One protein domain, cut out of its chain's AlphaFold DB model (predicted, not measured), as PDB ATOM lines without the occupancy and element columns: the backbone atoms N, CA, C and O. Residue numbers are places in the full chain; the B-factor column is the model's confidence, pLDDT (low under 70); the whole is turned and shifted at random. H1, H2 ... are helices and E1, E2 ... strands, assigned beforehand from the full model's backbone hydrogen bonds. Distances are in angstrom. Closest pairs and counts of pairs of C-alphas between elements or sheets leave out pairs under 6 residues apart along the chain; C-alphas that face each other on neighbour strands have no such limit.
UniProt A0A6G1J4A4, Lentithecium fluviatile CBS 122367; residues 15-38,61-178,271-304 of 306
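Overview. This is residues 15 to 38, 61 to 178 and 271 to 304 of the 306 residues of a protein of Lentithecium fluviatile CBS 122367 (UniProt A0A6G1J4A4). Six strands, E2, E3, E4, E7, E6 and E5, close into a barrel, and from E6 the sheet runs on past the ring through E1 and E9 to E8. The sheet curls round H5, which packs outside the ring between E7 and E9, while H1 lies outside the barrel over E2 and the short H2 and H3 sit together near the end of E6. The 176 printed residues include five named helices and nine named strands, in the order E1 H1 E2 E3 E4 E5 E6 H2 H3 E7 H4 H5 E8 E9, with neighbour strands antiparallel and the class mixed, helices and strands. The whole is compact, with a radius of gyration of the C-alphas of 15.6 A, and rounded, spanning 43 by 35 by 30 A.

Arrangement. E1, residues 15 to 19, has E6, residues 129 to 139, on one side, with N 16 and O 138 2.9 A apart, and E9, residues 296 to 303, on the other, with N 17 and O 299 2.9 A apart. H1, residues 25 to 30, is on the barrel, over E2, residues 65 to 73, at a height over the sheet of 8.7 A, and runs across the strands at 73 degrees to E2 on the local plane; their closest C-alphas, of Leu 27 and Val 71, are 7.5 A apart. E2 and E3, residues 79 to 88, form a hairpin, with N 68 and O 84 2.8 A apart. E3 bends by 56 degrees at residue 85, and its residues 86 to 88 are beside E4, residues 93 to 96, in a second hairpin, with N 87 and O 95 3.0 A apart. E2, E3 and E4 are a meander, each strand the antiparallel neighbour of the one before; with E5, residues 110 to 119, they make a Greek key, the first strand being the antiparallel neighbour of the fourth, with N 69 and O 116 2.9 A apart. E5 and E6 form a hairpin, with N 131 and O 117 2.9 A apart. E6 bends by 67 degrees at residue 134, and its pairing is staggered: residues 129 to 132 pair with E5 and 135 to 139 with E1. H2, residues 140 to 143, and H3, residues 148 to 151, touch, the closest C-alphas being those of Trp 142 and Gly 151, 4.8 A apart. E7, residues 154 to 158, has E4 on one side, with N 94 and O 156 2.9 A apart, and E6 on the other side, with N 155 and O 137 2.8 A apart. H4, residues 161 to 166, is only just on the barrel, with 5 pairs of C-alphas within 10 A. H5, residues 273 to 280, is on the barrel, outside it, at a height over the sheet of 5.8 A; its closest C-alphas to E9 are those of Pro 275 and Leu 303, 5.8 A apart. E8, residues 285 to 293, forms a hairpin with E9, with N 298 and O 291 2.8 A apart. Every O i to N i+4 pair is within hydrogen-bond range in H4 and H5; H1 has 0 of 2, with 1 of 3 O i to N i+3 pairs within range, and H2 and H3 are too short for an O i to N i+4 pair.

Along the chain. E1 begins at C-alpha 15 (29.480, -33.459, -2.011). E2 begins at C-alpha 65 (7.240, -35.484, -10.509) and is 25.6 A long; E3 is 26.7 A, E5 26.1 A and E6 28.4 A. H5, the longest helix, is 11.0 A long. E8 is 21.6 A long and E9 21.0 A, ending at C-alpha 303 (30.305, -39.067, 1.857).

Size, cuts and confidence. The two C-alphas farthest apart, of Asn 124 and Arg 288, are 45.6 A apart. Residues 39 to 60 and 179 to 270 are not printed, with gaps of 27.5 A and 13.9 A between C-alphas. Of the links that are printed whole, E4 to E5 is long. The mean pLDDT of the printed part is 84.2; residues 23 to 38, 123 to 126 and 146 to 148 are under 70.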
ATOM      1  N   ALA A  15      30.700 -34.237  -1.920       91.56
ATOM      2  CA  ALA A  15      29.480 -33.459  -2.011       91.56
ATOM      3  C   ALA A  15      29.669 -32.056  -1.448       91.56
ATOM      4  O   ALA A  15      30.532 -31.799  -0.610       91.56
ATOM      5  N   VAL A  16      28.819 -31.154  -1.918       94.12
ATOM      6  CA  VAL A  16      28.727 -29.783  -1.437       94.12
ATOM      7  C   VAL A  16      27.286 -29.522  -1.051       94.12
ATOM      8  O   VAL A  16      26.385 -29.873  -1.813       94.12
ATOM      9  N   TYR A  17      27.069 -28.928   0.116       95.69
ATOM     10  CA  TYR A  17      25.728 -28.642   0.612       95.69
ATOM     11  C   TYR A  17      25.634 -27.266   1.270       95.69
ATOM     12  O   TYR A  17      26.631 -26.712   1.743       95.69
ATOM     13  N   TRP A  18      24.417 -26.731   1.306       95.50
ATOM     14  CA  TRP A  18      24.067 -25.525   2.050       95.50
ATOM     15  C   TRP A  18      22.578 -25.537   2.409       95.50
ATOM     16  O   TRP A  18      21.775 -26.283   1.839       95.50
ATOM     17  N   THR A  19      22.216 -24.724   3.399       94.56
ATOM     18  CA  THR A  19      20.826 -24.497   3.810       94.56
ATOM     19  C   THR A  19      20.204 -23.381   2.985       94.56
ATOM     20  O   THR A  19      20.865 -22.379   2.706       94.56
ATOM     21  N   LEU A  20      18.927 -23.521   2.648       91.25
ATOM     22  CA  LEU A  20      18.166 -22.478   1.966       91.25
ATOM     23  C   LEU A  20      17.556 -21.521   2.994       91.25
ATOM     24  O   LEU A  20      17.017 -21.958   4.009       91.25
ATOM     25  N   THR A  21      17.673 -20.215   2.751       73.25
ATOM     26  CA  THR A  21      17.348 -19.175   3.747       73.25
ATOM     27  C   THR A  21      16.326 -18.143   3.267       73.25
ATOM     28  O   THR A  21      15.848 -17.358   4.081       73.25
ATOM     29  N   GLU A  22      15.999 -18.098   1.971       72.44
ATOM     30  CA  GLU A  22      15.021 -17.141   1.428       72.44
ATOM     31  C   GLU A  22      13.567 -17.649   1.557       72.44
ATOM     32  O   GLU A  22      13.309 -18.853   1.576       72.44
ATOM     33  N   THR A  23      12.606 -16.720   1.681       64.81
ATOM     34  CA  THR A  23      11.185 -17.014   1.974       64.81
ATOM     35  C   THR A  23      10.241 -16.709   0.796       64.81
ATOM     36  O   THR A  23      10.623 -16.100  -0.198       64.81
ATOM     37  N   ASP A  24       8.979 -17.141   0.909       53.78
ATOM     38  CA  ASP A  24       7.964 -17.187  -0.163       53.78
ATOM     39  C   ASP A  24       7.574 -15.853  -0.817       53.78
ATOM     40  O   ASP A  24       7.060 -15.853  -1.938       53.78
ATOM     41  N   THR A  25       7.782 -14.714  -0.156       53.84
ATOM     42  CA  THR A  25       7.392 -13.401  -0.702       53.84
ATOM     43  C   THR A  25       8.132 -13.048  -1.991       53.84
ATOM     44  O   THR A  25       7.590 -12.328  -2.824       53.84
ATOM     45  N   ASP A  26       9.318 -13.619  -2.191       50.16
ATOM     46  CA  ASP A  26      10.123 -13.466  -3.406       50.16
ATOM     47  C   ASP A  26       9.725 -14.441  -4.526       50.16
ATOM     48  O   ASP A  26      10.014 -14.218  -5.696       50.16
ATOM     49  N   LEU A  27       9.032 -15.527  -4.176       51.97
ATOM     50  CA  LEU A  27       8.652 -16.604  -5.091       51.97
ATOM     51  C   LEU A  27       7.302 -16.335  -5.768       51.97
ATOM     52  O   LEU A  27       7.096 -16.733  -6.911       51.97
ATOM     53  N   ILE A  28       6.382 -15.634  -5.096       49.06
ATOM     54  CA  ILE A  28       5.051 -15.307  -5.638       49.06
ATOM     55  C   ILE A  28       5.135 -14.246  -6.749       49.06
ATOM     56  O   ILE A  28       4.416 -14.344  -7.743       49.06
ATOM     57  N   SER A  29       6.038 -13.269  -6.630       43.09
ATOM     58  CA  SER A  29       6.319 -12.272  -7.678       43.09
ATOM     59  C   SER A  29       7.010 -12.885  -8.906       43.09
ATOM     60  O   SER A  29       6.823 -12.415 -10.027       43.09
ATOM     61  N   ALA A  30       7.750 -13.975  -8.702       47.66
ATOM     62  CA  ALA A  30       8.530 -14.689  -9.707       47.66
ATOM     63  C   ALA A  30       7.741 -15.662 -10.580       47.66
ATOM     64  O   ALA A  30       8.163 -15.991 -11.686       47.66
ATOM     65  N   ILE A  31       6.553 -16.083 -10.128       50.69
ATOM     66  CA  ILE A  31       5.621 -16.880 -10.941       50.69
ATOM     67  C   ILE A  31       5.280 -16.142 -12.248       50.69
ATOM     68  O   ILE A  31       4.706 -16.768 -13.127       50.69
ATOM     69  N   GLY A  32       5.613 -14.847 -12.377       39.62
ATOM     70  CA  GLY A  32       5.403 -13.940 -13.504       39.62
ATOM     71  C   GLY A  32       6.486 -13.853 -14.591       39.62
ATOM     72  O   GLY A  32       6.179 -13.307 -15.648       39.62
ATOM     73  N   LEU A  33       7.715 -14.317 -14.351       44.62
ATOM     74  CA  LEU A  33       8.886 -13.885 -15.132       44.62
ATOM     75  C   LEU A  33       9.333 -14.932 -16.163       44.62
ATOM     76  O   LEU A  33       9.210 -16.132 -15.928       44.62
ATOM     77  N   GLU A  34       9.761 -14.455 -17.333       41.47
ATOM     78  CA  GLU A  34      10.272 -15.269 -18.441       41.47
ATOM     79  C   GLU A  34      11.753 -15.582 -18.224       41.47
ATOM     80  O   GLU A  34      12.486 -14.747 -17.693       41.47
ATOM     81  N   ASP A  35      12.178 -16.767 -18.658       46.78
ATOM     82  CA  ASP A  35      13.582 -17.163 -18.673       46.78
ATOM     83  C   ASP A  35      14.044 -17.339 -20.127       46.78
ATOM     84  O   ASP A  35      13.363 -17.986 -20.934       46.78
ATOM     85  N   GLU A  36      15.183 -16.734 -20.466       39.47
ATOM     86  CA  GLU A  36      15.814 -16.802 -21.783       39.47
ATOM     87  C   GLU A  36      17.096 -17.636 -21.706       39.47
ATOM     88  O   GLU A  36      18.139 -17.167 -21.258       39.47
ATOM     89  N   GLY A  37      17.054 -18.858 -22.242       43.16
ATOM     90  CA  GLY A  37      18.276 -19.624 -22.485       43.16
ATOM     91  C   GLY A  37      18.072 -21.127 -22.497       43.16
ATOM     92  O   GLY A  37      18.404 -21.810 -21.536       43.16
ATOM     93  N   ASP A  38      17.571 -21.682 -23.602       46.97
ATOM     94  CA  ASP A  38      17.352 -23.125 -23.683       46.97
ATOM     95  C   ASP A  38      18.494 -23.855 -24.413       46.97
ATOM     96  O   ASP A  38      18.659 -23.737 -25.633       46.97
ATOM     97  N   GLN A  61       1.741 -42.186  -9.758       96.00
ATOM     98  CA  GLN A  61       3.198 -42.221  -9.923       96.00
ATOM     99  C   GLN A  61       3.767 -40.874 -10.392       96.00
ATOM    100  O   GLN A  61       4.725 -40.379  -9.806       96.00
ATOM    101  N   LYS A  62       3.171 -40.251 -11.420       96.50
ATOM    102  CA  LYS A  62       3.687 -38.984 -11.962       96.50
ATOM    103  C   LYS A  62       3.355 -37.781 -11.079       96.50
ATOM    104  O   LYS A  62       3.964 -36.740 -11.255       96.50
ATOM    105  N   TYR A  63       2.475 -37.909 -10.081       95.81
ATOM    106  CA  TYR A  63       2.313 -36.871  -9.055       95.81
ATOM    107  C   TYR A  63       3.593 -36.631  -8.243       95.81
ATOM    108  O   TYR A  63       3.820 -35.525  -7.764       95.81
ATOM    109  N   SER A  64       4.461 -37.642  -8.157       97.31
ATOM    110  CA  SER A  64       5.797 -37.546  -7.568       97.31
ATOM    111  C   SER A  64       6.824 -36.843  -8.466       97.31
ATOM    112  O   SER A  64       7.996 -36.808  -8.106       97.31
ATOM    113  N   ILE A  65       6.423 -36.325  -9.629       98.00
ATOM    114  CA  ILE A  65       7.240 -35.484 -10.509       98.00
ATOM    115  C   ILE A  65       6.725 -34.057 -10.369       98.00
ATOM    116  O   ILE A  65       5.529 -33.800 -10.512       98.00
ATOM    117  N   VAL A  66       7.624 -33.130 -10.067       96.19
ATOM    118  CA  VAL A  66       7.274 -31.785  -9.608       96.19
ATOM    119  C   VAL A  66       7.902 -30.715 -10.474       96.19
ATOM    120  O   VAL A  66       9.023 -30.866 -10.963       96.19
ATOM    121  N   ARG A  67       7.175 -29.608 -10.629       94.69
ATOM    122  CA  ARG A  67       7.703 -28.388 -11.233       94.69
ATOM    123  C   ARG A  67       8.502 -27.638 -10.182       94.69
ATOM    124  O   ARG A  67       8.016 -27.461  -9.064       94.69
ATOM    125  N   LEU A  68       9.680 -27.158 -10.548       93.81
ATOM    126  CA  LEU A  68      10.540 -26.368  -9.683       93.81
ATOM    127  C   LEU A  68      10.509 -24.898 -10.079       93.81
ATOM    128  O   LEU A  68      10.516 -24.544 -11.259       93.81
ATOM    129  N   LEU A  69      10.496 -24.057  -9.055       90.38
ATOM    130  CA  LEU A  69      10.898 -22.666  -9.133       90.38
ATOM    131  C   LEU A  69      12.133 -22.500  -8.250       90.38
ATOM    132  O   LEU A  69      12.054 -22.730  -7.040       90.38
ATOM    133  N   CYS A  70      13.244 -22.120  -8.867       91.25
ATOM    134  CA  CYS A  70      14.528 -21.897  -8.220       91.25
ATOM    135  C   CYS A  70      14.830 -20.399  -8.215       91.25
ATOM    136  O   CYS A  70      14.609 -19.728  -9.219       91.25
ATOM    137  N   VAL A  71      15.325 -19.872  -7.098       90.38
ATOM    138  CA  VAL A  71      15.712 -18.458  -6.971       90.38
ATOM    139  C   VAL A  71      17.209 -18.384  -6.759       90.38
ATOM    140  O   VAL A  71      17.721 -18.937  -5.784       90.38
ATOM    141  N   PHE A  72      17.894 -17.680  -7.645       88.69
ATOM    142  CA  PHE A  72      19.301 -17.338  -7.509       88.69
ATOM    143  C   PHE A  72      19.410 -15.856  -7.171       88.69
ATOM    144  O   PHE A  72      18.666 -15.044  -7.716       88.69
ATOM    145  N   THR A  73      20.340 -15.509  -6.283       86.81
ATOM    146  CA  THR A  73      20.586 -14.119  -5.879       86.81
ATOM    147  C   THR A  73      22.085 -13.844  -5.945       86.81
ATOM    148  O   THR A  73      22.867 -14.623  -5.388       86.81
ATOM    149  N   ASP A  74      22.500 -12.765  -6.611       81.81
ATOM    150  CA  ASP A  74      23.909 -12.351  -6.659       81.81
ATOM    151  C   ASP A  74      24.338 -11.613  -5.372       81.81
ATOM    152  O   ASP A  74      23.550 -11.381  -4.450       81.81
ATOM    153  N   GLY A  75      25.615 -11.228  -5.289       75.44
ATOM    154  CA  GLY A  75      26.147 -10.464  -4.154       75.44
ATOM    155  C   GLY A  75      25.591  -9.037  -4.029       75.44
ATOM    156  O   GLY A  75      25.842  -8.373  -3.023       75.44
ATOM    157  N   GLN A  76      24.856  -8.555  -5.034       79.62
ATOM    158  CA  GLN A  76      24.236  -7.234  -5.111       79.62
ATOM    159  C   GLN A  76      22.726  -7.280  -4.808       79.62
ATOM    160  O   GLN A  76      22.105  -6.225  -4.669       79.62
ATOM    161  N   GLY A  77      22.146  -8.474  -4.652       79.88
ATOM    162  CA  GLY A  77      20.723  -8.684  -4.388       79.88
ATOM    163  C   GLY A  77      19.853  -8.816  -5.642       79.88
ATOM    164  O   GLY A  77      18.629  -8.856  -5.515       79.88
ATOM    165  N   THR A  78      20.443  -8.885  -6.840       83.75
ATOM    166  CA  THR A  78      19.718  -9.167  -8.087       83.75
ATOM    167  C   THR A  78      19.222 -10.603  -8.068       83.75
ATOM    168  O   THR A  78      19.996 -11.506  -7.753       83.75
ATOM    169  N   LYS A  79      17.952 -10.815  -8.433       84.62
ATOM    170  CA  LYS A  79      17.328 -12.141  -8.466       84.62
ATOM    171  C   LYS A  79      17.137 -12.648  -9.887       84.62
ATOM    172  O   LYS A  79      16.669 -11.903 -10.745       84.62
ATOM    173  N   GLU A  80      17.432 -13.925 -10.084       85.19
ATOM    174  CA  GLU A  80      17.134 -14.690 -11.292       85.19
ATOM    175  C   GLU A  80      16.294 -15.913 -10.921       85.19
ATOM    176  O   GLU A  80      16.438 -16.484  -9.833       85.19
ATOM    177  N   TYR A  81      15.385 -16.289 -11.817       85.12
ATOM    178  CA  TYR A  81      14.387 -17.313 -11.557       85.12
ATOM    179  C   TYR A  81      14.540 -18.454 -12.544       85.12
ATOM    180  O   TYR A  81      14.225 -18.308 -13.716       85.12
ATOM    181  N   GLY A  82      14.977 -19.599 -12.031       85.69
ATOM    182  CA  GLY A  82      15.100 -20.822 -12.803       85.69
ATOM    183  C   GLY A  82      13.820 -21.649 -12.758       85.69
ATOM    184  O   GLY A  82      13.131 -21.744 -11.731       85.69
ATOM    185  N   HIS A  83      13.529 -22.314 -13.869       88.38
ATOM    186  CA  HIS A  83      12.502 -23.342 -13.952       88.38
ATOM    187  C   HIS A  83      13.134 -24.707 -14.187       88.38
ATOM    188  O   HIS A  83      14.029 -24.862 -15.010       88.38
ATOM    189  N   GLY A  84      12.618 -25.715 -13.494       93.56
ATOM    190  CA  GLY A  84      13.130 -27.072 -13.613       93.56
ATOM    191  C   GLY A  84      12.088 -28.120 -13.272       93.56
ATOM    192  O   GLY A  84      10.936 -27.824 -12.944       93.56
ATOM    193  N   THR A  85      12.528 -29.366 -13.308       97.88
ATOM    194  CA  THR A  85      11.766 -30.537 -12.902       97.88
ATOM    195  C   THR A  85      12.530 -31.268 -11.803       97.88
ATOM    196  O   THR A  85      13.757 -31.332 -11.807       97.88
ATOM    197  N   GLY A  86      11.817 -31.842 -10.846       98.25
ATOM    198  CA  GLY A  86      12.386 -32.802  -9.906       98.25
ATOM    199  C   GLY A  86      11.464 -33.995  -9.722       98.25
ATOM    200  O   GLY A  86      10.324 -33.992 -10.190       98.25
ATOM    201  N   PHE A  87      11.945 -35.026  -9.037       98.50
ATOM    202  CA  PHE A  87      11.129 -36.189  -8.706       98.50
ATOM    203  C   PHE A  87      11.441 -36.743  -7.318       98.50
ATOM    204  O   PHE A  87      12.587 -36.752  -6.864       98.50
ATOM    205  N   MET A  88      10.396 -37.211  -6.640       97.88
ATOM    206  CA  MET A  88      10.458 -37.691  -5.263       97.88
ATOM    207  C   MET A  88      10.994 -39.121  -5.195       97.88
ATOM    208  O   MET A  88      10.488 -40.014  -5.877       97.88
ATOM    209  N   ILE A  89      11.969 -39.353  -4.320       96.44
ATOM    210  CA  ILE A  89      12.526 -40.683  -3.995       96.44
ATOM    211  C   ILE A  89      12.228 -41.109  -2.550       96.44
ATOM    212  O   ILE A  89      12.410 -42.265  -2.181       96.44
ATOM    213  N   ALA A  90      11.711 -40.180  -1.752       94.06
ATOM    214  CA  ALA A  90      11.096 -40.408  -0.454       94.06
ATOM    215  C   ALA A  90       9.996 -39.354  -0.247       94.06
ATOM    216  O   ALA A  90       9.685 -38.593  -1.162       94.06
ATOM    217  N   GLU A  91       9.399 -39.292   0.940       91.31
ATOM    218  CA  GLU A  91       8.431 -38.241   1.265       91.31
ATOM    219  C   GLU A  91       9.093 -36.853   1.309       91.31
ATOM    220  O   GLU A  91       8.543 -35.883   0.807       91.31
ATOM    221  N   ASP A  92      10.302 -36.752   1.840       91.81
ATOM    222  CA  ASP A  92      11.020 -35.501   2.090       91.81
ATOM    223  C   ASP A  92      12.231 -35.283   1.172       91.81
ATOM    224  O   ASP A  92      12.838 -34.216   1.220       91.81
ATOM    225  N   PHE A  93      12.554 -36.253   0.307       94.69
ATOM    226  CA  PHE A  93      13.706 -36.196  -0.595       94.69
ATOM    227  C   PHE A  93      13.319 -36.196  -2.069       94.69
ATOM    228  O   PHE A  93      12.580 -37.064  -2.549       94.69
ATOM    229  N   MET A  94      13.918 -35.259  -2.796       97.38
ATOM    230  CA  MET A  94      13.797 -35.096  -4.238       97.38
ATOM    231  C   MET A  94      15.165 -35.149  -4.909       97.38
ATOM    232  O   MET A  94      16.147 -34.650  -4.365       97.38
ATOM    233  N   ILE A  95      15.205 -35.695  -6.122       97.94
ATOM    234  CA  ILE A  95      16.338 -35.559  -7.040       97.94
ATOM    235  C   ILE A  95      15.987 -34.546  -8.133       97.94
ATOM    236  O   ILE A  95      14.850 -34.498  -8.610       97.94
ATOM    237  N   THR A  96      16.973 -33.752  -8.541       98.19
ATOM    238  CA  THR A  96      16.899 -32.855  -9.699       98.19
ATOM    239  C   THR A  96      18.291 -32.663 -10.326       98.19
ATOM    240  O   THR A  96      19.252 -33.311  -9.907       98.19
ATOM    241  N   ALA A  97      18.414 -31.818 -11.350       95.75
ATOM    242  CA  ALA A  97      19.702 -31.461 -11.940       95.75
ATOM    243  C   ALA A  97      20.518 -30.563 -10.990       95.75
ATOM    244  O   ALA A  97      19.966 -29.794 -10.204       95.75
ATOM    245  N   GLY A  98      21.842 -30.644 -11.069       94.50
ATOM    246  CA  GLY A  98      22.766 -29.803 -10.309       94.50
ATOM    247  C   GLY A  98      22.638 -28.324 -10.670       94.50
ATOM    248  O   GLY A  98      22.674 -27.476  -9.781       94.50
ATOM    249  N   HIS A  99      22.400 -27.993 -11.938       92.88
ATOM    250  CA  HIS A  99      22.218 -26.605 -12.359       92.88
ATOM    251  C   HIS A  99      20.933 -25.967 -11.816       92.88
ATOM    252  O   HIS A  99      20.906 -24.763 -11.600       92.88
ATOM    253  N   ASN A 100      19.913 -26.759 -11.458       94.50
ATOM    254  CA  ASN A 100      18.743 -26.232 -10.745       94.50
ATOM    255  C   ASN A 100      19.086 -25.760  -9.323       94.50
ATOM    256  O   ASN A 100      18.289 -25.046  -8.717       94.50
ATOM    257  N   VAL A 101      20.237 -26.169  -8.769       95.06
ATOM    258  CA  VAL A 101      20.691 -25.737  -7.440       95.06
ATOM    259  C   VAL A 101      21.949 -24.873  -7.478       95.06
ATOM    260  O   VAL A 101      22.210 -24.162  -6.518       95.06
ATOM    261  N   TYR A 102      22.739 -24.895  -8.547       93.12
ATOM    262  CA  TYR A 102      23.935 -24.065  -8.665       93.12
ATOM    263  C   TYR A 102      24.170 -23.649 -10.116       93.12
ATOM    264  O   TYR A 102      24.460 -24.499 -10.958       93.12
ATOM    265  N   GLU A 103      24.108 -22.346 -10.378       88.81
ATOM    266  CA  GLU A 103      24.193 -21.766 -11.718       88.81
ATOM    267  C   GLU A 103      25.638 -21.367 -12.077       88.81
ATOM    268  O   GLU A 103      26.344 -20.727 -11.292       88.81
ATOM    269  N   HIS A 104      26.092 -21.728 -13.282       85.94
ATOM    270  CA  HIS A 104      27.445 -21.432 -13.795       85.94
ATOM    271  C   HIS A 104      27.456 -20.438 -14.965       85.94
ATOM    272  O   HIS A 104      28.464 -19.767 -15.226       85.94
ATOM    273  N   TYR A 105      26.353 -20.375 -15.699       77.44
ATOM    274  CA  TYR A 105      26.228 -19.806 -17.034       77.44
ATOM    275  C   TYR A 105      25.207 -18.663 -17.114       77.44
ATOM    276  O   TYR A 105      25.339 -17.843 -18.021       77.44
ATOM    277  N   GLY A 106      24.270 -18.581 -16.166       72.38
ATOM    278  CA  GLY A 106      23.294 -17.494 -16.026       72.38
ATOM    279  C   GLY A 106      23.904 -16.128 -15.692       72.38
ATOM    280  O   GLY A 106      25.119 -15.989 -15.471       72.38
ATOM    281  N   ALA A 107      23.048 -15.102 -15.674       77.69
ATOM    282  CA  ALA A 107      23.441 -13.738 -15.317       77.69
ATOM    283  C   ALA A 107      23.790 -13.647 -13.825       77.69
ATOM    284  O   ALA A 107      24.772 -13.003 -13.446       77.69
ATOM    285  N   VAL A 108      23.029 -14.365 -13.002       84.81
ATOM    286  CA  VAL A 108      23.280 -14.619 -11.592       84.81
ATOM    287  C   VAL A 108      23.872 -16.016 -11.445       84.81
ATOM    288  O   VAL A 108      23.236 -17.025 -11.731       84.81
ATOM    289  N   LYS A 109      25.119 -16.079 -10.979       88.38
ATOM    290  CA  LYS A 109      25.855 -17.334 -10.781       88.38
ATOM    291  C   LYS A 109      25.920 -17.695  -9.310       88.38
ATOM    292  O   LYS A 109      25.888 -16.818  -8.450       88.38
ATOM    293  N   GLY A 110      26.114 -18.978  -9.043       90.12
ATOM    294  CA  GLY A 110      26.338 -19.494  -7.703       90.12
ATOM    295  C   GLY A 110      25.143 -20.270  -7.145       90.12
ATOM    296  O   GLY A 110      24.308 -20.771  -7.901       90.12
ATOM    297  N   PRO A 111      25.095 -20.446  -5.815       93.38
ATOM    298  CA  PRO A 111      24.129 -21.322  -5.165       93.38
ATOM    299  C   PRO A 111      22.706 -20.754  -5.187       93.38
ATOM    300  O   PRO A 111      22.476 -19.562  -4.963       93.38
ATOM    301  N   VAL A 112      21.735 -21.648  -5.364       92.94
ATOM    302  CA  VAL A 112      20.310 -21.352  -5.209       92.94
ATOM    303  C   VAL A 112      20.000 -20.943  -3.767       92.94
ATOM    304  O   VAL A 112      20.568 -21.477  -2.808       92.94
ATOM    305  N   ARG A 113      19.073 -20.001  -3.611       91.69
ATOM    306  CA  ARG A 113      18.653 -19.421  -2.327       91.69
ATOM    307  C   ARG A 113      17.318 -19.938  -1.829       91.69
ATOM    308  O   ARG A 113      17.106 -20.012  -0.619       91.69
ATOM    309  N   ALA A 114      16.445 -20.310  -2.759       91.62
ATOM    310  CA  ALA A 114      15.164 -20.935  -2.480       91.62
ATOM    311  C   ALA A 114      14.775 -21.889  -3.609       91.62
ATOM    312  O   ALA A 114      14.989 -21.600  -4.786       91.62
ATOM    313  N   ILE A 115      14.154 -23.009  -3.241       93.38
ATOM    314  CA  ILE A 115      13.495 -23.918  -4.179       93.38
ATOM    315  C   ILE A 115      12.084 -24.166  -3.669       93.38
ATOM    316  O   ILE A 115      11.881 -24.551  -2.514       93.38
ATOM    317  N   THR A 116      11.116 -23.992  -4.562       90.69
ATOM    318  CA  THR A 116       9.730 -24.394  -4.332       90.69
ATOM    319  C   THR A 116       9.317 -25.434  -5.358       90.69
ATOM    320  O   THR A 116       9.426 -25.206  -6.563       90.69
ATOM    321  N   ALA A 117       8.818 -26.565  -4.869       92.88
ATOM    322  CA  ALA A 117       8.257 -27.629  -5.682       92.88
ATOM    323  C   ALA A 117       6.731 -27.527  -5.718       92.88
ATOM    324  O   ALA A 117       6.082 -27.437  -4.675       92.88
ATOM    325  N   TYR A 118       6.162 -27.585  -6.919       91.25
ATOM    326  CA  TYR A 118       4.724 -27.571  -7.161       91.25
ATOM    327  C   TYR A 118       4.268 -28.928  -7.689       91.25
ATOM    328  O   TYR A 118       4.685 -29.374  -8.763       91.25
ATOM    329  N   PHE A 119       3.379 -29.573  -6.940       92.62
ATOM    330  CA  PHE A 119       2.892 -30.918  -7.218       92.62
ATOM    331  C   PHE A 119       1.577 -30.875  -7.993       92.62
ATOM    332  O   PHE A 119       0.643 -30.139  -7.645       92.62
ATOM    333  N   GLY A 120       1.482 -31.709  -9.032       87.25
ATOM    334  CA  GLY A 120       0.286 -31.811  -9.869       87.25
ATOM    335  C   GLY A 120      -0.078 -30.499 -10.567       87.25
ATOM    336  O   GLY A 120      -1.264 -30.243 -10.771       87.25
ATOM    337  N   HIS A 121       0.921 -29.667 -10.882       80.81
ATOM    338  CA  HIS A 121       0.717 -28.369 -11.520       80.81
ATOM    339  C   HIS A 121       0.024 -28.529 -12.892       80.81
ATOM    340  O   HIS A 121       0.355 -29.429 -13.675       80.81
ATOM    341  N   GLU A 122      -0.969 -27.676 -13.150       77.38
ATOM    342  CA  GLU A 122      -1.796 -27.658 -14.360       77.38
ATOM    343  C   GLU A 122      -2.224 -26.224 -14.703       77.38
ATOM    344  O   GLU A 122      -2.736 -25.509 -13.834       77.38
ATOM    345  N   GLY A 123      -2.084 -25.833 -15.977       67.06
ATOM    346  CA  GLY A 123      -2.706 -24.620 -16.529       67.06
ATOM    347  C   GLY A 123      -2.514 -23.365 -15.666       67.06
ATOM    348  O   GLY A 123      -1.416 -23.131 -15.185       67.06
ATOM    349  N   ASN A 124      -3.576 -22.575 -15.451       59.59
ATOM    350  CA  ASN A 124      -3.613 -21.234 -14.820       59.59
ATOM    351  C   ASN A 124      -3.154 -21.128 -13.338       59.59
ATOM    352  O   ASN A 124      -3.715 -20.347 -12.574       59.59
ATOM    353  N   GLY A 125      -2.149 -21.886 -12.902       57.66
ATOM    354  CA  GLY A 125      -1.627 -21.838 -11.535       57.66
ATOM    355  C   GLY A 125      -2.390 -22.734 -10.563       57.66
ATOM    356  O   GLY A 125      -2.425 -22.462  -9.370       57.66
ATOM    357  N   CYS A 126      -3.017 -23.805 -11.048       63.47
ATOM    358  CA  CYS A 126      -3.604 -24.808 -10.170       63.47
ATOM    359  C   CYS A 126      -2.532 -25.850  -9.830       63.47
ATOM    360  O   CYS A 126      -2.259 -26.754 -10.618       63.47
ATOM    361  N   TRP A 127      -1.927 -25.734  -8.653       70.50
ATOM    362  CA  TRP A 127      -1.167 -26.810  -8.014       70.50
ATOM    363  C   TRP A 127      -1.984 -27.391  -6.864       70.50
ATOM    364  O   TRP A 127      -2.838 -26.725  -6.281       70.50
ATOM    365  N   ARG A 128      -1.747 -28.664  -6.549       79.62
ATOM    366  CA  ARG A 128      -2.467 -29.347  -5.460       79.62
ATOM    367  C   ARG A 128      -1.733 -29.270  -4.137       79.62
ATOM    368  O   ARG A 128      -2.348 -29.379  -3.087       79.62
ATOM    369  N   GLU A 129      -0.424 -29.125  -4.225       87.56
ATOM    370  CA  GLU A 129       0.472 -29.072  -3.090       87.56
ATOM    371  C   GLU A 129       1.725 -28.296  -3.494       87.56
ATOM    372  O   GLU A 129       2.135 -28.294  -4.662       87.56
ATOM    373  N   ARG A 130       2.321 -27.642  -2.504       87.56
ATOM    374  CA  ARG A 130       3.559 -26.893  -2.618       87.56
ATOM    375  C   ARG A 130       4.478 -27.305  -1.471       87.56
ATOM    376  O   ARG A 130       4.035 -27.349  -0.329       87.56
ATOM    377  N   ARG A 131       5.748 -27.587  -1.766       89.62
ATOM    378  CA  ARG A 131       6.772 -27.855  -0.742       89.62
ATOM    379  C   ARG A 131       7.963 -26.935  -0.922       89.62
ATOM    380  O   ARG A 131       8.393 -26.680  -2.047       89.62
ATOM    381  N   ARG A 132       8.508 -26.474   0.201       89.88
ATOM    382  CA  ARG A 132       9.697 -25.619   0.244       89.88
ATOM    383  C   ARG A 132      10.892 -26.423   0.704       89.88
ATOM    384  O   ARG A 132      10.785 -27.192   1.661       89.88
ATOM    385  N   ALA A 133      11.989 -26.287  -0.023       93.38
ATOM    386  CA  ALA A 133      13.239 -26.929   0.333       93.38
ATOM    387  C   ALA A 133      13.929 -26.176   1.473       93.38
ATOM    388  O   ALA A 133      13.832 -24.952   1.553       93.38
ATOM    389  N   ASP A 134      14.635 -26.904   2.332       92.31
ATOM    390  CA  ASP A 134      15.412 -26.335   3.439       92.31
ATOM    391  C   ASP A 134      16.913 -26.620   3.312       92.31
ATOM    392  O   ASP A 134      17.750 -25.904   3.868       92.31
ATOM    393  N   LEU A 135      17.264 -27.645   2.539       94.38
ATOM    394  CA  LEU A 135      18.624 -28.126   2.387       94.38
ATOM    395  C   LEU A 135      18.825 -28.683   0.979       94.38
ATOM    396  O   LEU A 135      17.980 -29.410   0.452       94.38
ATOM    397  N   VAL A 136      19.973 -28.378   0.387       96.19
ATOM    398  CA  VAL A 136      20.369 -28.920  -0.915       96.19
ATOM    399  C   VAL A 136      21.778 -29.471  -0.835       96.19
ATOM    400  O   VAL A 136      22.626 -28.926  -0.128       96.19
ATOM    401  N   ALA A 137      22.026 -30.548  -1.570       95.38
ATOM    402  CA  ALA A 137      23.348 -31.111  -1.758       95.38
ATOM    403  C   ALA A 137      23.554 -31.478  -3.231       95.38
ATOM    404  O   ALA A 137      22.675 -32.051  -3.871       95.38
ATOM    405  N   THR A 138      24.728 -31.173  -3.767       93.88
ATOM    406  CA  THR A 138      25.144 -31.519  -5.133       93.88
ATOM    407  C   THR A 138      26.555 -32.102  -5.112       93.88
ATOM    408  O   THR A 138      27.192 -32.199  -4.059       93.88
ATOM    409  N   SER A 139      27.051 -32.568  -6.253       89.88
ATOM    410  CA  SER A 139      28.416 -33.080  -6.351       89.88
ATOM    411  C   SER A 139      29.435 -31.935  -6.323       89.88
ATOM    412  O   SER A 139      29.232 -30.890  -6.942       89.88
ATOM    413  N   GLN A 140      30.583 -32.140  -5.667       88.31
ATOM    414  CA  GLN A 140      31.721 -31.205  -5.756       88.31
ATOM    415  C   GLN A 140      32.127 -30.961  -7.211       88.31
ATOM    416  O   GLN A 140      32.454 -29.856  -7.630       88.31
ATOM    417  N   ARG A 141      32.040 -32.028  -7.994       84.94
ATOM    418  CA  ARG A 141      32.271 -32.076  -9.428       84.94
ATOM    419  C   ARG A 141      31.444 -31.059 -10.215       84.94
ATOM    420  O   ARG A 141      31.988 -30.423 -11.120       84.94
ATOM    421  N   TRP A 142      30.169 -30.896  -9.865       89.44
ATOM    422  CA  TRP A 142      29.325 -29.854 -10.437       89.44
ATOM    423  C   TRP A 142      29.821 -28.465 -10.046       89.44
ATOM    424  O   TRP A 142      30.045 -27.638 -10.922       89.44
ATOM    425  N   ILE A 143      30.073 -28.231  -8.755       89.12
ATOM    426  CA  ILE A 143      30.534 -26.933  -8.229       89.12
ATOM    427  C   ILE A 143      31.860 -26.484  -8.849       89.12
ATOM    428  O   ILE A 143      32.048 -25.299  -9.113       89.12
ATOM    429  N   ASP A 144      32.771 -27.415  -9.118       85.69
ATOM    430  CA  ASP A 144      34.068 -27.093  -9.711       85.69
ATOM    431  C   ASP A 144      33.952 -26.639 -11.175       85.69
ATOM    432  O   ASP A 144      34.907 -26.079 -11.715       85.69
ATOM    433  N   GLY A 145      32.833 -26.929 -11.853       74.56
ATOM    434  CA  GLY A 145      32.653 -26.681 -13.287       74.56
ATOM    435  C   GLY A 145      33.590 -27.511 -14.181       74.56
ATOM    436  O   GLY A 145      33.668 -27.281 -15.387       74.56
ATOM    437  N   ARG A 146      34.331 -28.474 -13.605       55.31
ATOM    438  CA  ARG A 146      35.464 -29.171 -14.252       55.31
ATOM    439  C   ARG A 146      35.093 -30.433 -15.031       55.31
ATOM    440  O   ARG A 146      35.892 -30.873 -15.850       55.31
ATOM    441  N   VAL A 147      33.928 -31.035 -14.787       53.47
ATOM    442  CA  VAL A 147      33.568 -32.366 -15.336       53.47
ATOM    443  C   VAL A 147      32.305 -32.388 -16.198       53.47
ATOM    444  O   VAL A 147      31.886 -33.447 -16.664       53.47
ATOM    445  N   GLY A 148      31.722 -31.226 -16.489       66.62
ATOM    446  CA  GLY A 148      30.548 -31.131 -17.352       66.62
ATOM    447  C   GLY A 148      29.325 -31.855 -16.774       66.62
ATOM    448  O   GLY A 148      29.065 -31.820 -15.576       66.62
ATOM    449  N   ARG A 149      28.556 -32.509 -17.648       73.12
ATOM    450  CA  ARG A 149      27.183 -32.989 -17.390       73.12
ATOM    451  C   ARG A 149      27.087 -34.193 -16.437       73.12
ATOM    452  O   ARG A 149      25.999 -34.507 -15.977       73.12
ATOM    453  N   SER A 150      28.189 -34.895 -16.153       78.50
ATOM    454  CA  SER A 150      28.172 -36.138 -15.356       78.50
ATOM    455  C   SER A 150      28.140 -35.896 -13.844       78.50
ATOM    456  O   SER A 150      27.863 -36.815 -13.081       78.50
ATOM    457  N   GLY A 151      28.406 -34.661 -13.404       83.31
ATOM    458  CA  GLY A 151      28.213 -34.225 -12.020       83.31
ATOM    459  C   GLY A 151      26.906 -33.465 -11.788       83.31
ATOM    460  O   GLY A 151      26.616 -33.140 -10.638       83.31
ATOM    461  N   ASP A 152      26.144 -33.179 -12.847       91.00
ATOM    462  CA  ASP A 152      24.978 -32.288 -12.854       91.00
ATOM    463  C   ASP A 152      23.754 -32.943 -12.192       91.00
ATOM    464  O   ASP A 152      22.765 -33.298 -12.824       91.00
ATOM    465  N   ILE A 153      23.834 -33.155 -10.884       92.38
ATOM    466  CA  ILE A 153      22.768 -33.744 -10.081       92.38
ATOM    467  C   ILE A 153      22.712 -33.072  -8.717       92.38
ATOM    468  O   ILE A 153      23.738 -32.678  -8.155       92.38
ATOM    469  N   ALA A 154      21.518 -32.987  -8.155       95.38
ATOM    470  CA  ALA A 154      21.315 -32.554  -6.790       95.38
ATOM    471  C   ALA A 154      20.263 -33.405  -6.090       95.38
ATOM    472  O   ALA A 154      19.313 -33.894  -6.706       95.38
ATOM    473  N   VAL A 155      20.436 -33.537  -4.780       96.31
ATOM    474  CA  VAL A 155      19.424 -34.062  -3.871       96.31
ATOM    475  C   VAL A 155      18.972 -32.918  -2.974       96.31
ATOM    476  O   VAL A 155      19.782 -32.155  -2.447       96.31
ATOM    477  N   VAL A 156      17.662 -32.788  -2.830       97.19
ATOM    478  CA  VAL A 156      17.005 -31.696  -2.120       97.19
ATOM    479  C   VAL A 156      16.143 -32.288  -1.017       97.19
ATOM    480  O   VAL A 156      15.414 -33.254  -1.255       97.19
ATOM    481  N   ARG A 157      16.224 -31.697   0.176       95.19
ATOM    482  CA  ARG A 157      15.337 -31.999   1.296       95.19
ATOM    483  C   ARG A 157      14.287 -30.902   1.438       95.19
ATOM    484  O   ARG A 157      14.593 -29.716   1.294       95.19
ATOM    485  N   PHE A 158      13.051 -31.308   1.704       93.00
ATOM    486  CA  PHE A 158      11.952 -30.399   2.022       93.00
ATOM    487  C   PHE A 158      11.806 -30.159   3.523       93.00
ATOM    488  O   PHE A 158      12.207 -30.989   4.339       93.00
ATOM    489  N   LEU A 159      11.173 -29.033   3.873       89.19
ATOM    490  CA  LEU A 159      10.815 -28.717   5.252       89.19
ATOM    491  C   LEU A 159      10.075 -29.897   5.912       89.19
ATOM    492  O   LEU A 159       9.192 -30.495   5.287       89.19
ATOM    493  N   PRO A 160      10.374 -30.207   7.188       84.88
ATOM    494  CA  PRO A 160       9.669 -31.246   7.923       84.88
ATOM    495  C   PRO A 160       8.162 -30.993   7.982       84.88
ATOM    496  O   PRO A 160       7.722 -29.848   8.101       84.88
ATOM    497  N   ARG A 161       7.370 -32.072   8.011       80.75
ATOM    498  CA  ARG A 161       5.895 -32.027   8.046       80.75
ATOM    499  C   ARG A 161       5.331 -31.044   9.075       80.75
ATOM    500  O   ARG A 161       4.441 -30.279   8.735       80.75
ATOM    501  N   ALA A 162       5.889 -31.023  10.287       78.69
ATOM    502  CA  ALA A 162       5.456 -30.115  11.350       78.69
ATOM    503  C   ALA A 162       5.542 -28.634  10.938       78.69
ATOM    504  O   ALA A 162       4.621 -27.870  11.194       78.69
ATOM    505  N   GLN A 163       6.611 -28.248  10.235       79.38
ATOM    506  CA  GLN A 163       6.770 -26.882   9.732       79.38
ATOM    507  C   GLN A 163       5.864 -26.613   8.527       79.38
ATOM    508  O   GLN A 163       5.396 -25.496   8.356       79.38
ATOM    509  N   VAL A 164       5.584 -27.625   7.697       79.81
ATOM    510  CA  VAL A 164       4.598 -27.510   6.606       79.81
ATOM    511  C   VAL A 164       3.198 -27.227   7.162       79.81
ATOM    512  O   VAL A 164       2.507 -26.345   6.655       79.81
ATOM    513  N   ASP A 165       2.806 -27.918   8.235       75.88
ATOM    514  CA  ASP A 165       1.499 -27.743   8.876       75.88
ATOM    515  C   ASP A 165       1.344 -26.347   9.508       75.88
ATOM    516  O   ASP A 165       0.287 -25.729   9.382       75.88
ATOM    517  N   GLU A 166       2.405 -25.798  10.114       77.31
ATOM    518  CA  GLU A 166       2.429 -24.420  10.640       77.31
ATOM    519  C   GLU A 166       2.202 -23.353   9.554       77.31
ATOM    520  O   GLU A 166       1.700 -22.266   9.842       77.31
ATOM    521  N   LEU A 167       2.535 -23.663   8.298       73.31
ATOM    522  CA  LEU A 167       2.355 -22.774   7.146       73.31
ATOM    523  C   LEU A 167       0.974 -22.903   6.495       73.31
ATOM    524  O   LEU A 167       0.664 -22.146   5.577       73.31
ATOM    525  N   GLY A 168       0.151 -23.854   6.950       70.69
ATOM    526  CA  GLY A 168      -1.151 -24.154   6.353       70.69
ATOM    527  C   GLY A 168      -1.077 -24.889   5.009       70.69
ATOM    528  O   GLY A 168      -2.079 -24.939   4.294       70.69
ATOM    529  N   ASP A 169       0.085 -25.454   4.664       75.44
ATOM    530  CA  ASP A 169       0.283 -26.279   3.470       75.44
ATOM    531  C   ASP A 169      -0.063 -27.762   3.766       75.44
ATOM    532  O   ASP A 169      -0.081 -28.215   4.912       75.44
ATOM    533  N   TRP A 170      -0.357 -28.547   2.722       78.06
ATOM    534  CA  TRP A 170      -0.797 -29.946   2.845       78.06
ATOM    535  C   TRP A 170       0.198 -30.896   2.190       78.06
ATOM    536  O   TRP A 170       0.512 -30.724   1.017       78.06
ATOM    537  N   VAL A 171       0.607 -31.944   2.911       84.25
ATOM    538  CA  VAL A 171       1.360 -33.077   2.360       84.25
ATOM    539  C   VAL A 171       0.390 -34.141   1.880       84.25
ATOM    540  O   VAL A 171      -0.335 -34.743   2.676       84.25
ATOM    541  N   LEU A 172       0.358 -34.355   0.568       89.62
ATOM    542  CA  LEU A 172      -0.529 -35.318  -0.068       89.62
ATOM    543  C   LEU A 172       0.217 -36.627  -0.393       89.62
ATOM    544  O   LEU A 172       1.446 -36.638  -0.492       89.62
ATOM    545  N   PRO A 173      -0.505 -37.758  -0.546       91.50
ATOM    546  CA  PRO A 173       0.120 -39.047  -0.826       91.50
ATOM    547  C   PRO A 173       0.988 -39.030  -2.089       91.50
ATOM    548  O   PRO A 173       0.560 -38.564  -3.147       91.50
ATOM    549  N   LEU A 174       2.179 -39.618  -1.988       94.12
ATOM    550  CA  LEU A 174       3.144 -39.772  -3.077       94.12
ATOM    551  C   LEU A 174       3.427 -41.249  -3.358       94.12
ATOM    552  O   LEU A 174       3.199 -42.120  -2.518       94.12
ATOM    553  N   ARG A 175       3.986 -41.519  -4.538       96.25
ATOM    554  CA  ARG A 175       4.640 -42.792  -4.863       96.25
ATOM    555  C   ARG A 175       6.097 -42.526  -5.219       96.25
ATOM    556  O   ARG A 175       6.357 -42.140  -6.361       96.25
ATOM    557  N   PRO A 176       7.030 -42.664  -4.269       96.81
ATOM    558  CA  PRO A 176       8.437 -42.420  -4.545       96.81
ATOM    559  C   PRO A 176       8.969 -43.301  -5.680       96.81
ATOM    560  O   PRO A 176       8.578 -44.463  -5.812       96.81
ATOM    561  N   PHE A 177       9.846 -42.740  -6.505       98.00
ATOM    562  CA  PHE A 177      10.576 -43.496  -7.519       98.00
ATOM    563  C   PHE A 177      11.652 -44.365  -6.874       98.00
ATOM    564  O   PHE A 177      12.123 -44.076  -5.777       98.00
ATOM    565  N   ILE A 178      12.048 -45.426  -7.578       96.69
ATOM    566  CA  ILE A 178      13.066 -46.377  -7.127       96.69
ATOM    567  C   ILE A 178      14.341 -46.144  -7.949       96.69
ATOM    568  O   ILE A 178      14.380 -46.561  -9.115       96.69
ATOM    569  N   ALA A 271      25.695 -40.997 -10.293       83.06
ATOM    570  CA  ALA A 271      25.426 -40.406  -8.994       83.06
ATOM    571  C   ALA A 271      24.829 -41.417  -8.005       83.06
ATOM    572  O   ALA A 271      23.674 -41.833  -8.132       83.06
ATOM    573  N   MET A 272      25.594 -41.780  -6.977       85.12
ATOM    574  CA  MET A 272      25.087 -42.604  -5.880       85.12
ATOM    575  C   MET A 272      24.230 -41.749  -4.954       85.12
ATOM    576  O   MET A 272      24.737 -40.857  -4.285       85.12
ATOM    577  N   ILE A 273      22.933 -42.038  -4.910       88.50
ATOM    578  CA  ILE A 273      21.940 -41.258  -4.158       88.50
ATOM    579  C   ILE A 273      21.952 -41.592  -2.663       88.50
ATOM    580  O   ILE A 273      21.811 -40.701  -1.828       88.50
ATOM    581  N   GLU A 274      22.165 -42.863  -2.317       89.12
ATOM    582  CA  GLU A 274      22.118 -43.343  -0.932       89.12
ATOM    583  C   GLU A 274      23.072 -42.580   0.013       89.12
ATOM    584  O   GLU A 274      22.626 -42.160   1.082       89.12
ATOM    585  N   PRO A 275      24.340 -42.289  -0.353       90.19
ATOM    586  CA  PRO A 275      25.220 -41.488   0.498       90.19
ATOM    587  C   PRO A 275      24.689 -40.075   0.807       90.19
ATOM    588  O   PRO A 275      24.852 -39.606   1.932       90.19
ATOM    589  N   TYR A 276      24.002 -39.413  -0.135       90.19
ATOM    590  CA  TYR A 276      23.361 -38.113   0.123       90.19
ATOM    591  C   TYR A 276      22.202 -38.247   1.112       90.19
ATOM    592  O   TYR A 276      22.060 -37.432   2.024       90.19
ATOM    593  N   MET A 277      21.386 -39.295   0.962       88.75
ATOM    594  CA  MET A 277      20.275 -39.555   1.877       88.75
ATOM    595  C   MET A 277      20.768 -39.852   3.295       88.75
ATOM    596  O   MET A 277      20.206 -39.326   4.252       88.75
ATOM    597  N   ARG A 278      21.832 -40.651   3.446       90.50
ATOM    598  CA  ARG A 278      22.467 -40.911   4.748       90.50
ATOM    599  C   ARG A 278      22.989 -39.626   5.377       90.50
ATOM    600  O   ARG A 278      22.680 -39.361   6.536       90.50
ATOM    601  N   PHE A 279      23.670 -38.786   4.596       91.06
ATOM    602  CA  PHE A 279      24.107 -37.471   5.059       91.06
ATOM    603  C   PHE A 279      22.934 -36.639   5.593       91.06
ATOM    604  O   PHE A 279      23.014 -36.106   6.699       91.06
ATOM    605  N   PHE A 280      21.814 -36.579   4.874       89.44
ATOM    606  CA  PHE A 280      20.641 -35.830   5.329       89.44
ATOM    607  C   PHE A 280      19.984 -36.387   6.597       89.44
ATOM    608  O   PHE A 280      19.288 -35.641   7.291       89.44
ATOM    609  N   ARG A 281      20.229 -37.660   6.925       89.56
ATOM    610  CA  ARG A 281      19.858 -38.282   8.205       89.56
ATOM    611  C   ARG A 281      20.911 -38.085   9.304       89.56
ATOM    612  O   ARG A 281      20.711 -38.554  10.418       89.56
ATOM    613  N   GLY A 282      22.005 -37.378   9.018       90.00
ATOM    614  CA  GLY A 282      23.102 -37.138   9.957       90.00
ATOM    615  C   GLY A 282      24.129 -38.271  10.018       90.00
ATOM    616  O   GLY A 282      24.855 -38.385  11.001       90.00
ATOM    617  N   GLU A 283      24.203 -39.114   8.988       92.25
ATOM    618  CA  GLU A 283      25.027 -40.323   8.975       92.25
ATOM    619  C   GLU A 283      26.023 -40.351   7.811       92.25
ATOM    620  O   GLU A 283      25.777 -39.810   6.737       92.25
ATOM    621  N   GLY A 284      27.133 -41.076   7.990       88.88
ATOM    622  CA  GLY A 284      27.979 -41.504   6.873       88.88
ATOM    623  C   GLY A 284      28.683 -40.375   6.122       88.88
ATOM    624  O   GLY A 284      28.799 -40.458   4.902       88.88
ATOM    625  N   TYR A 285      29.176 -39.343   6.808       93.00
ATOM    626  CA  TYR A 285      29.946 -38.267   6.180       93.00
ATOM    627  C   TYR A 285      31.047 -37.715   7.095       93.00
ATOM    628  O   TYR A 285      30.973 -37.826   8.318       93.00
ATOM    629  N   THR A 286      32.050 -37.080   6.485       93.44
ATOM    630  CA  THR A 286      33.059 -36.251   7.159       93.44
ATOM    631  C   THR A 286      33.013 -34.840   6.581       93.44
ATOM    632  O   THR A 286      33.105 -34.664   5.365       93.44
ATOM    633  N   LEU A 287      32.884 -33.824   7.440       93.38
ATOM    634  CA  LEU A 287      33.021 -32.425   7.030       93.38
ATOM    635  C   LEU A 287      34.495 -32.121   6.746       93.38
ATOM    636  O   LEU A 287      35.351 -32.323   7.605       93.38
ATOM    637  N   ARG A 288      34.784 -31.615   5.551       93.44
ATOM    638  CA  ARG A 288      36.144 -31.256   5.131       93.44
ATOM    639  C   ARG A 288      36.453 -29.788   5.280       93.44
ATOM    640  O   ARG A 288      37.545 -29.426   5.703       93.44
ATOM    641  N   ASN A 289      35.530 -28.960   4.818       94.06
ATOM    642  CA  ASN A 289      35.716 -27.526   4.757       94.06
ATOM    643  C   ASN A 289      34.368 -26.825   4.860       94.06
ATOM    644  O   ASN A 289      33.330 -27.363   4.469       94.06
ATOM    645  N   THR A 290      34.411 -25.597   5.343       95.50
ATOM    646  CA  THR A 290      33.287 -24.676   5.331       95.50
ATOM    647  C   THR A 290      33.794 -23.353   4.798       95.50
ATOM    648  O   THR A 290      34.802 -22.834   5.273       95.50
ATOM    649  N   GLU A 291      33.107 -22.812   3.805       94.50
ATOM    650  CA  GLU A 291      33.458 -21.541   3.196       94.50
ATOM    651  C   GLU A 291      32.248 -20.618   3.122       94.50
ATOM    652  O   GLU A 291      31.101 -21.059   3.060       94.50
ATOM    653  N   TRP A 292      32.519 -19.318   3.153       89.75
ATOM    654  CA  TRP A 292      31.511 -18.299   2.912       89.75
ATOM    655  C   TRP A 292      31.556 -17.903   1.441       89.75
ATOM    656  O   TRP A 292      32.575 -17.390   0.974       89.75
ATOM    657  N   ARG A 293      30.461 -18.134   0.718       84.94
ATOM    658  CA  ARG A 293      30.337 -17.814  -0.706       84.94
ATOM    659  C   ARG A 293      28.982 -17.171  -0.958       84.94
ATOM    660  O   ARG A 293      27.955 -17.710  -0.558       84.94
ATOM    661  N   ASP A 294      29.000 -15.996  -1.579       80.44
ATOM    662  CA  ASP A 294      27.809 -15.253  -2.002       80.44
ATOM    663  C   ASP A 294      26.756 -15.041  -0.901       80.44
ATOM    664  O   ASP A 294      25.574 -14.916  -1.173       80.44
ATOM    665  N   GLY A 295      27.143 -14.966   0.373       81.56
ATOM    666  CA  GLY A 295      26.173 -14.779   1.459       81.56
ATOM    667  C   GLY A 295      25.612 -16.075   2.057       81.56
ATOM    668  O   GLY A 295      24.668 -16.014   2.843       81.56
ATOM    669  N   LEU A 296      26.174 -17.231   1.699       87.88
ATOM    670  CA  LEU A 296      25.833 -18.537   2.254       87.88
ATOM    671  C   LEU A 296      27.072 -19.231   2.826       87.88
ATOM    672  O   LEU A 296      28.184 -19.108   2.305       87.88
ATOM    673  N   TRP A 297      26.857 -20.019   3.879       92.38
ATOM    674  CA  TRP A 297      27.830 -21.014   4.320       92.38
ATOM    675  C   TRP A 297      27.694 -22.259   3.448       92.38
ATOM    676  O   TRP A 297      26.692 -22.970   3.522       92.38
ATOM    677  N   ILE A 298      28.718 -22.519   2.642       93.56
ATOM    678  CA  ILE A 298      28.841 -23.713   1.816       93.56
ATOM    679  C   ILE A 298      29.751 -24.706   2.530       93.56
ATOM    680  O   ILE A 298      30.819 -24.356   3.036       93.56
ATOM    681  N   GLN A 299      29.323 -25.961   2.581       95.38
ATOM    682  CA  GLN A 299      30.033 -27.018   3.279       95.38
ATOM    683  C   GLN A 299      30.422 -28.142   2.326       95.38
ATOM    684  O   GLN A 299      29.608 -28.619   1.537       95.38
ATOM    685  N   HIS A 300      31.677 -28.571   2.431       94.44
ATOM    686  CA  HIS A 300      32.271 -29.615   1.605       94.44
ATOM    687  C   HIS A 300      32.391 -30.897   2.414       94.44
ATOM    688  O   HIS A 300      32.948 -30.894   3.515       94.44
ATOM    689  N   LEU A 301      31.897 -31.993   1.856       93.31
ATOM    690  CA  LEU A 301      31.767 -33.276   2.527       93.31
ATOM    691  C   LEU A 301      32.495 -34.373   1.761       93.31
ATOM    692  O   LEU A 301      32.429 -34.414   0.533       93.31
ATOM    693  N   ASP A 302      33.080 -35.310   2.504       91.56
ATOM    694  CA  ASP A 302      33.305 -36.669   2.018       91.56
ATOM    695  C   ASP A 302      32.178 -37.574   2.545       91.56
ATOM    696  O   ASP A 302      32.054 -37.812   3.746       91.56
ATOM    697  N   LEU A 303      31.346 -38.077   1.642       89.12
ATOM    698  CA  LEU A 303      30.305 -39.067   1.857       89.12
ATOM    699  C   LEU A 303      30.912 -40.473   1.896       89.12
ATOM    700  O   LEU A 303      31.733 -40.857   1.059       89.12
ATOM    701  N   THR A 304      30.458 -41.265   2.859       83.62
ATOM    702  CA  THR A 304      30.843 -42.666   3.015       83.62
ATOM    703  C   THR A 304      30.081 -43.506   2.002       83.62
ATOM    704  O   THR A 304      28.856 -43.631   2.073       83.62
TER     705      THR A 304